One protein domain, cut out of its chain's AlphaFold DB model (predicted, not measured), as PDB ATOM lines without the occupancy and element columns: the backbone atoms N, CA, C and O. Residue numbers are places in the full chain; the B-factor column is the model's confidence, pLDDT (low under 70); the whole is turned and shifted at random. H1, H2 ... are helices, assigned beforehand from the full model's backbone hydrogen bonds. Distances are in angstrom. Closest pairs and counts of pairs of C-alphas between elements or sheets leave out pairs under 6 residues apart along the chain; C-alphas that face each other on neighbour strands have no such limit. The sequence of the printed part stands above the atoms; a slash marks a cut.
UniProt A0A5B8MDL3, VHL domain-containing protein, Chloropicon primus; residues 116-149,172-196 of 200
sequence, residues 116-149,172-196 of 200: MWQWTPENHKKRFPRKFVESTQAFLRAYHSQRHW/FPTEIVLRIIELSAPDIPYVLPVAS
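AT A GLANCE: This is residues 116 to 149 and 172 to 196 of the 200 residues of the protein "VHL domain-containing protein" of Chloropicon primus (UniProt A0A5B8MDL3). Look for one long helix, H2, with the shorter helix H3 running back beside it at a shallow angle, loosely paired, and a single small turn, H1, near the beginning of H2. From H3, residues 184 to 196 run away as a tail with no named element, and this tail extends the length of the whole. The printed part has 59 residues with three named helices, in the order H1, H2, H3, and no named strand: all helix. It is loose, with a radius of gyration of the C-alphas of 13.7 A, and its C-alphas span 51 by 18 by 16 A.

HOW THE PARTS SIT: Going along from Met 116, you first reach H1, residues 124 to 127, and then H2, residues 130 to 149, by a tight link. These two are close but not clearly touching; their closest C-alphas, those of Lys 125 and Val 133, are 6.3 A apart. Beyond the cut comes H3, residues 174 to 183, close to H2 but not clearly touching it. Compare Thr 136 with Ile 181: their C-alphas, the closest of H2 and H3, are 7.0 A apart. H2 and H3 run opposite ways at a shallow tilt of 23 degrees. H1 and H3 are apart. In H2 and H3 every O i to N i+4 pair is within hydrogen-bond range; H1 is too short for such a pair, and its 1 O i to N i+3 pair is not within range.

IN THESE COORDINATES: Find C-alpha 124 at (33.038, 1.851, 11.517), where H1 begins its four residues. H2 runs 28.8 A from C-alpha 130 at (24.534, -2.241, 10.758) to C-alpha 149. H3 runs 14.4 A and ends at C-alpha 183 at (39.738, -8.796, 15.080).

THE WHOLE: The two C-alphas farthest apart, those of Trp 149 and Ser 196, are 51.6 A apart. Residues 150 to 171 are not printed, and C-alphas 149 and 172 are 13.8 A apart across this cut. Mean pLDDT of the printed part is 83.3; look for values under 70 at residue 149 and residues 192 to 196.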
ATOM      1  N   MET A 116      40.344  -6.356   1.601       83.69
ATOM      2  CA  MET A 116      39.335  -6.235   2.652       83.69
ATOM      3  C   MET A 116      39.479  -4.898   3.382       83.69
ATOM      4  O   MET A 116      40.588  -4.423   3.639       83.69
ATOM      5  N   TRP A 117      38.354  -4.283   3.744       81.75
ATOM      6  CA  TRP A 117      38.361  -3.104   4.601       81.75
ATOM      7  C   TRP A 117      38.924  -3.455   5.974       81.75
ATOM      8  O   TRP A 117      38.319  -4.210   6.730       81.75
ATOM      9  N   GLN A 118      40.033  -2.818   6.337       86.19
ATOM     10  CA  GLN A 118      40.501  -2.830   7.718       86.19
ATOM     11  C   GLN A 118      39.596  -1.940   8.565       86.19
ATOM     12  O   GLN A 118      39.309  -0.789   8.206       86.19
ATOM     13  N   TRP A 119      39.110  -2.476   9.680       90.75
ATOM     14  CA  TRP A 119      38.262  -1.716  10.582       90.75
ATOM     15  C   TRP A 119      39.050  -0.599  11.267       90.75
ATOM     16  O   TRP A 119      40.159  -0.801  11.748       90.75
ATOM     17  N   THR A 120      38.439   0.581  11.338       89.31
ATOM     18  CA  THR A 120      38.907   1.708  12.148       89.31
ATOM     19  C   THR A 120      37.706   2.385  12.813       89.31
ATOM     20  O   THR A 120      36.583   2.317  12.286       89.31
ATOM     21  N   PRO A 121      37.891   3.089  13.939       87.44
ATOM     22  CA  PRO A 121      36.822   3.880  14.545       87.44
ATOM     23  C   PRO A 121      36.161   4.863  13.559       87.44
ATOM     24  O   PRO A 121      34.941   5.045  13.575       87.44
ATOM     25  N   GLU A 122      36.941   5.448  12.647       88.62
ATOM     26  CA  GLU A 122      36.500   6.462  11.684       88.62
ATOM     27  C   GLU A 122      35.621   5.879  10.570       88.62
ATOM     28  O   GLU A 122      34.696   6.544  10.081       88.62
ATOM     29  N   ASN A 123      35.900   4.640  10.145       88.50
ATOM     30  CA  ASN A 123      35.161   3.974   9.073       88.50
ATOM     31  C   ASN A 123      34.025   3.068   9.579       88.50
ATOM     32  O   ASN A 123      33.147   2.720   8.784       88.50
ATOM     33  N   HIS A 124      33.980   2.773  10.883       87.00
ATOM     34  CA  HIS A 124      33.038   1.851  11.517       87.00
ATOM     35  C   HIS A 124      31.585   2.054  11.066       87.00
ATOM     36  O   HIS A 124      30.967   1.151  10.515       87.00
ATOM     37  N   LYS A 125      31.040   3.267  11.222       86.94
ATOM     38  CA  LYS A 125      29.641   3.560  10.854       86.94
ATOM     39  C   LYS A 125      29.409   3.670   9.344       86.94
ATOM     40  O   LYS A 125      28.272   3.567   8.900       86.94
ATOM     41  N   LYS A 126      30.460   3.958   8.571       84.81
ATOM     42  CA  LYS A 126      30.361   4.277   7.136       84.81
ATOM     43  C   LYS A 126      30.484   3.043   6.252       84.81
ATOM     44  O   LYS A 126      29.937   3.033   5.157       84.81
ATOM     45  N   ARG A 127      31.263   2.049   6.683       83.12
ATOM     46  CA  ARG A 127      31.674   0.921   5.835       83.12
ATOM     47  C   ARG A 127      31.213  -0.436   6.348       83.12
ATOM     48  O   ARG A 127      31.112  -1.345   5.536       83.12
ATOM     49  N   PHE A 128      30.899  -0.569   7.638       85.56
ATOM     50  CA  PHE A 128      30.570  -1.865   8.235       85.56
ATOM     51  C   PHE A 128      29.059  -2.111   8.384       85.56
ATOM     52  O   PHE A 128      28.294  -1.157   8.562       85.56
ATOM     53  N   PRO A 129      28.604  -3.384   8.338       88.06
ATOM     54  CA  PRO A 129      27.204  -3.750   8.476       88.06
ATOM     55  C   PRO A 129      26.576  -3.208   9.753       88.06
ATOM     56  O   PRO A 129      27.163  -3.272  10.833       88.06
ATOM     57  N   ARG A 130      25.314  -2.787   9.642       85.81
ATOM     58  CA  ARG A 130      24.534  -2.241  10.758       85.81
ATOM     59  C   ARG A 130      24.558  -3.138  11.999       85.81
ATOM     60  O   ARG A 130      24.780  -2.631  13.090       85.81
ATOM     61  N   LYS A 131      24.415  -4.459  11.827       89.31
ATOM     62  CA  LYS A 131      24.481  -5.426  12.936       89.31
ATOM     63  C   LYS A 131      25.814  -5.343  13.689       89.31
ATOM     64  O   LYS A 131      25.809  -5.219  14.906       89.31
ATOM     65  N   PHE A 132      26.941  -5.342  12.975       91.56
ATOM     66  CA  PHE A 132      28.268  -5.210  13.588       91.56
ATOM     67  C   PHE A 132      28.437  -3.859  14.295       91.56
ATOM     68  O   PHE A 132      28.971  -3.794  15.404       91.56
ATOM     69  N   VAL A 133      27.929  -2.784  13.682       91.12
ATOM     70  CA  VAL A 133      27.952  -1.436  14.261       91.12
ATOM     71  C   VAL A 133      27.178  -1.368  15.575       91.12
ATOM     72  O   VAL A 133      27.686  -0.870  16.579       91.12
ATOM     73  N   GLU A 134      25.957  -1.891  15.592       90.75
ATOM     74  CA  GLU A 134      25.101  -1.906  16.779       90.75
ATOM     75  C   GLU A 134      25.688  -2.787  17.891       90.75
ATOM     76  O   GLU A 134      25.747  -2.348  19.044       90.75
ATOM     77  N   SER A 135      26.205  -3.974  17.553       93.00
ATOM     78  CA  SER A 135      26.871  -4.870  18.507       93.00
ATOM     79  C   SER A 135      28.116  -4.236  19.130       93.00
ATOM     80  O   SER A 135      28.274  -4.274  20.348       93.00
ATOM     81  N   THR A 136      28.963  -3.584  18.327       93.31
ATOM     82  CA  THR A 136      30.167  -2.890  18.818       93.31
ATOM     83  C   THR A 136      29.805  -1.751  19.769       93.31
ATOM     84  O   THR A 136      30.413  -1.597  20.827       93.31
ATOM     85  N   GLN A 137      28.775  -0.963  19.444       92.75
ATOM     86  CA  GLN A 137      28.308   0.107  20.329       92.75
ATOM     87  C   GLN A 137      27.748  -0.429  21.649       92.75
ATOM     88  O   GLN A 137      27.984   0.169  22.698       92.75
ATOM     89  N   ALA A 138      26.989  -1.527  21.613       91.88
ATOM     90  CA  ALA A 138      26.486  -2.174  22.821       91.88
ATOM     91  C   ALA A 138      27.638  -2.685  23.699       91.88
ATOM     92  O   ALA A 138      27.648  -2.416  24.899       91.88
ATOM     93  N   PHE A 139      28.636  -3.326  23.087       91.44
ATOM     94  CA  PHE A 139      29.841  -3.800  23.766       91.44
ATOM     95  C   PHE A 139      30.614  -2.661  24.445       91.44
ATOM     96  O   PHE A 139      30.890  -2.733  25.640       91.44
ATOM     97  N   LEU A 140      30.881  -1.564  23.727       90.56
ATOM     98  CA  LEU A 140      31.576  -0.401  24.287       90.56
ATOM     99  C   LEU A 140      30.797   0.241  25.442       90.56
ATOM    100  O   LEU A 140      31.390   0.594  26.459       90.56
ATOM    101  N   ARG A 141      29.465   0.363  25.330       89.19
ATOM    102  CA  ARG A 141      28.616   0.875  26.423       89.19
ATOM    103  C   ARG A 141      28.690  -0.009  27.668       89.19
ATOM    104  O   ARG A 141      28.826   0.519  28.770       89.19
ATOM    105  N   ALA A 142      28.630  -1.330  27.497       85.62
ATOM    106  CA  ALA A 142      28.751  -2.278  28.601       85.62
ATOM    107  C   ALA A 142      30.131  -2.180  29.275       85.62
ATOM    108  O   ALA A 142      30.212  -2.083  30.498       85.62
ATOM    109  N   TYR A 143      31.199  -2.107  28.478       85.50
ATOM    110  CA  TYR A 143      32.568  -1.946  28.963       85.50
ATOM    111  C   TYR A 143      32.769  -0.628  29.737       85.50
ATOM    112  O   TYR A 143      33.330  -0.633  30.834       85.50
ATOM    113  N   HIS A 144      32.260   0.499  29.225       84.38
ATOM    114  CA  HIS A 144      32.328   1.786  29.928       84.38
ATOM    115  C   HIS A 144      31.559   1.775  31.251       84.38
ATOM    116  O   HIS A 144      32.066   2.298  32.242       84.38
ATOM    117  N   SER A 145      30.374   1.154  31.275       81.88
ATOM    118  CA  SER A 145      29.613   0.953  32.511       81.88
ATOM    119  C   SER A 145      30.463   0.191  33.529       81.88
ATOM    120  O   SER A 145      30.749   0.718  34.600       81.88
ATOM    121  N   GLN A 146      30.976  -0.990  33.164       77.62
ATOM    122  CA  GLN A 146      31.789  -1.827  34.052       77.62
ATOM    123  C   GLN A 146      33.028  -1.095  34.595       77.62
ATOM    124  O   GLN A 146      33.354  -1.214  35.773       77.62
ATOM    125  N   ARG A 147      33.698  -0.285  33.766       74.44
ATOM    126  CA  ARG A 147      34.859   0.506  34.191       74.44
ATOM    127  C   ARG A 147      34.496   1.604  35.192       74.44
ATOM    128  O   ARG A 147      35.256   1.815  36.132       74.44
ATOM    129  N   HIS A 148      33.357   2.271  35.016       72.06
ATOM    130  CA  HIS A 148      32.863   3.264  35.973       72.06
ATOM    131  C   HIS A 148      32.529   2.617  37.326       72.06
ATOM    132  O   HIS A 148      32.893   3.159  38.364       72.06
ATOM    133  N   TRP A 149      31.928   1.421  37.317       62.09
ATOM    134  CA  TRP A 149      31.680   0.630  38.531       62.09
ATOM    135  C   TRP A 149      32.967   0.217  39.261       62.09
ATOM    136  O   TRP A 149      32.970   0.143  40.483       62.09
ATOM    137  N   PHE A 172      40.190  -4.105  30.815       79.75
ATOM    138  CA  PHE A 172      41.216  -4.078  29.772       79.75
ATOM    139  C   PHE A 172      41.627  -2.639  29.440       79.75
ATOM    140  O   PHE A 172      40.772  -1.756  29.473       79.75
ATOM    141  N   PRO A 173      42.888  -2.374  29.070       85.69
ATOM    142  CA  PRO A 173      43.256  -1.117  28.426       85.69
ATOM    143  C   PRO A 173      42.410  -0.872  27.169       85.69
ATOM    144  O   PRO A 173      42.006  -1.819  26.487       85.69
ATOM    145  N   THR A 174      42.134   0.395  26.853       84.75
ATOM    146  CA  THR A 174      41.285   0.779  25.711       84.75
ATOM    147  C   THR A 174      41.827   0.211  24.395       84.75
ATOM    148  O   THR A 174      41.063  -0.192  23.522       84.75
ATOM    149  N   GLU A 175      43.147   0.107  24.276       87.69
ATOM    150  CA  GLU A 175      43.868  -0.414  23.117       87.69
ATOM    151  C   GLU A 175      43.519  -1.885  22.848       87.69
ATOM    152  O   GLU A 175      43.331  -2.285  21.700       87.69
ATOM    153  N   ILE A 176      43.357  -2.685  23.905       89.81
ATOM    154  CA  ILE A 176      42.977  -4.099  23.796       89.81
ATOM    155  C   ILE A 176      41.515  -4.228  23.360       89.81
ATOM    156  O   ILE A 176      41.198  -5.056  22.510       89.81
ATOM    157  N   VAL A 177      40.630  -3.377  23.885       89.44
ATOM    158  CA  VAL A 177      39.214  -3.338  23.482       89.44
ATOM    159  C   VAL A 177      39.083  -3.013  21.993       89.44
ATOM    160  O   VAL A 177      38.348  -3.693  21.277       89.44
ATOM    161  N   LEU A 178      39.834  -2.022  21.506       89.44
ATOM    162  CA  LEU A 178      39.864  -1.674  20.085       89.44
ATOM    163  C   LEU A 178      40.406  -2.825  19.232       89.44
ATOM    164  O   LEU A 178      39.829  -3.124  18.188       89.44
ATOM    165  N   ARG A 179      41.443  -3.527  19.704       90.19
ATOM    166  CA  ARG A 179      41.995  -4.689  18.999       90.19
ATOM    167  C   ARG A 179      41.005  -5.854  18.915       90.19
ATOM    168  O   ARG A 179      40.939  -6.513  17.885       90.19
ATOM    169  N   ILE A 180      40.213  -6.098  19.960       91.25
ATOM    170  CA  ILE A 180      39.151  -7.120  19.941       91.25
ATOM    171  C   ILE A 180      38.105  -6.783  18.877       91.25
ATOM    172  O   ILE A 180      37.700  -7.663  18.121       91.25
ATOM    173  N   ILE A 181      37.680  -5.519  18.801       92.38
ATOM    174  CA  ILE A 181      36.700  -5.065  17.807       92.38
ATOM    175  C   ILE A 181      37.265  -5.218  16.395       92.38
ATOM    176  O   ILE A 181      36.572  -5.730  15.523       92.38
ATOM    177  N   GLU A 182      38.521  -4.825  16.188       90.62
ATOM    178  CA  GLU A 182      39.219  -4.979  14.912       90.62
ATOM    179  C   GLU A 182      39.278  -6.447  14.468       90.62
ATOM    180  O   GLU A 182      38.913  -6.758  13.340       90.62
ATOM    181  N   LEU A 183      39.664  -7.357  15.366       89.69
ATOM    182  CA  LEU A 183      39.738  -8.796  15.080       89.69
ATOM    183  C   LEU A 183      38.364  -9.452  14.892       89.69
ATOM    184  O   LEU A 183      38.267 -10.513  14.286       89.69
ATOM    185  N   SER A 184      37.311  -8.839  15.433       89.81
ATOM    186  CA  SER A 184      35.928  -9.310  15.301       89.81
ATOM    187  C   SER A 184      35.203  -8.665  14.117       89.81
ATOM    188  O   SER A 184      34.022  -8.945  13.892       89.81
ATOM    189  N   ALA A 185      35.867  -7.752  13.402       88.62
ATOM    190  CA  ALA A 185      35.284  -7.066  12.269       88.62
ATOM    191  C   ALA A 185      35.017  -8.064  11.132       88.62
ATOM    192  O   ALA A 185      35.888  -8.868  10.811       88.62
ATOM    193  N   PRO A 186      33.818  -8.044  10.522       85.12
ATOM    194  CA  PRO A 186      33.526  -8.921   9.401       85.12
ATOM    195  C   PRO A 186      34.381  -8.548   8.189       85.12
ATOM    196  O   PRO A 186      34.656  -7.368   7.963       85.12
ATOM    197  N   ASP A 187      34.692  -9.544   7.365       81.50
ATOM    198  CA  ASP A 187      35.337  -9.328   6.075       81.50
ATOM    199  C   ASP A 187      34.397  -8.574   5.132       81.50
ATOM    200  O   ASP A 187      33.264  -8.995   4.869       81.50
ATOM    201  N   ILE A 188      34.857  -7.422   4.642       80.06
ATOM    202  CA  ILE A 188      34.106  -6.578   3.712       80.06
ATOM    203  C   ILE A 188      35.016  -6.227   2.543       80.06
ATOM    204  O   ILE A 188      36.003  -5.515   2.749       80.06
ATOM    205  N   PRO A 189      34.669  -6.629   1.312       79.06
ATOM    206  CA  PRO A 189      35.483  -6.323   0.151       79.06
ATOM    207  C   PRO A 189      35.463  -4.818  -0.147       79.06
ATOM    208  O   PRO A 189      34.411  -4.172  -0.228       79.06
ATOM    209  N   TYR A 190      36.644  -4.247  -0.342       78.81
ATOM    210  CA  TYR A 190      36.845  -2.909  -0.867       78.81
ATOM    211  C   TYR A 190      36.538  -2.923  -2.361       78.81
ATOM    212  O   TYR A 190      37.316  -3.408  -3.185       78.81
ATOM    213  N   VAL A 191      35.381  -2.370  -2.710       76.69
ATOM    214  CA  VAL A 191      34.946  -2.228  -4.096       76.69
ATOM    215  C   VAL A 191      34.601  -0.771  -4.353       76.69
ATOM    216  O   VAL A 191      33.763  -0.180  -3.667       76.69
ATOM    217  N   LEU A 192      35.259  -0.187  -5.347       68.81
ATOM    218  CA  LEU A 192      34.916   1.120  -5.869       68.81
ATOM    219  C   LEU A 192      33.573   1.036  -6.595       68.81
ATOM    220  O   LEU A 192      33.340   0.079  -7.343       68.81
ATOM    221  N   PRO A 193      32.695   2.040  -6.417       60.00
ATOM    222  CA  PRO A 193      31.515   2.138  -7.251       60.00
ATOM    223  C   PRO A 193      31.953   2.196  -8.716       60.00
ATOM    224  O   PRO A 193      33.032   2.697  -9.051       60.00
ATOM    225  N   VAL A 194      31.097   1.670  -9.586       57.03
ATOM    226  CA  VAL A 194      31.197   1.918 -11.023       57.03
ATOM    227  C   VAL A 194      31.281   3.429 -11.177       57.03
ATOM    228  O   VAL A 194      30.485   4.134 -10.556       57.03
ATOM    229  N   ALA A 195      32.282   3.925 -11.905       46.50
ATOM    230  CA  ALA A 195      32.390   5.356 -12.142       46.50
ATOM    231  C   ALA A 195      31.057   5.814 -12.740       46.50
ATOM    232  O   ALA A 195      30.702   5.374 -13.832       46.50
ATOM    233  N   SER A 196      30.296   6.619 -11.996       36.12
ATOM    234  CA  SER A 196      29.154   7.320 -12.558       36.12
ATOM    235  C   SER A 196      29.706   8.097 -13.739       36.12
ATOM    236  O   SER A 196      30.620   8.907 -13.561       36.12
TER     237      SER A 196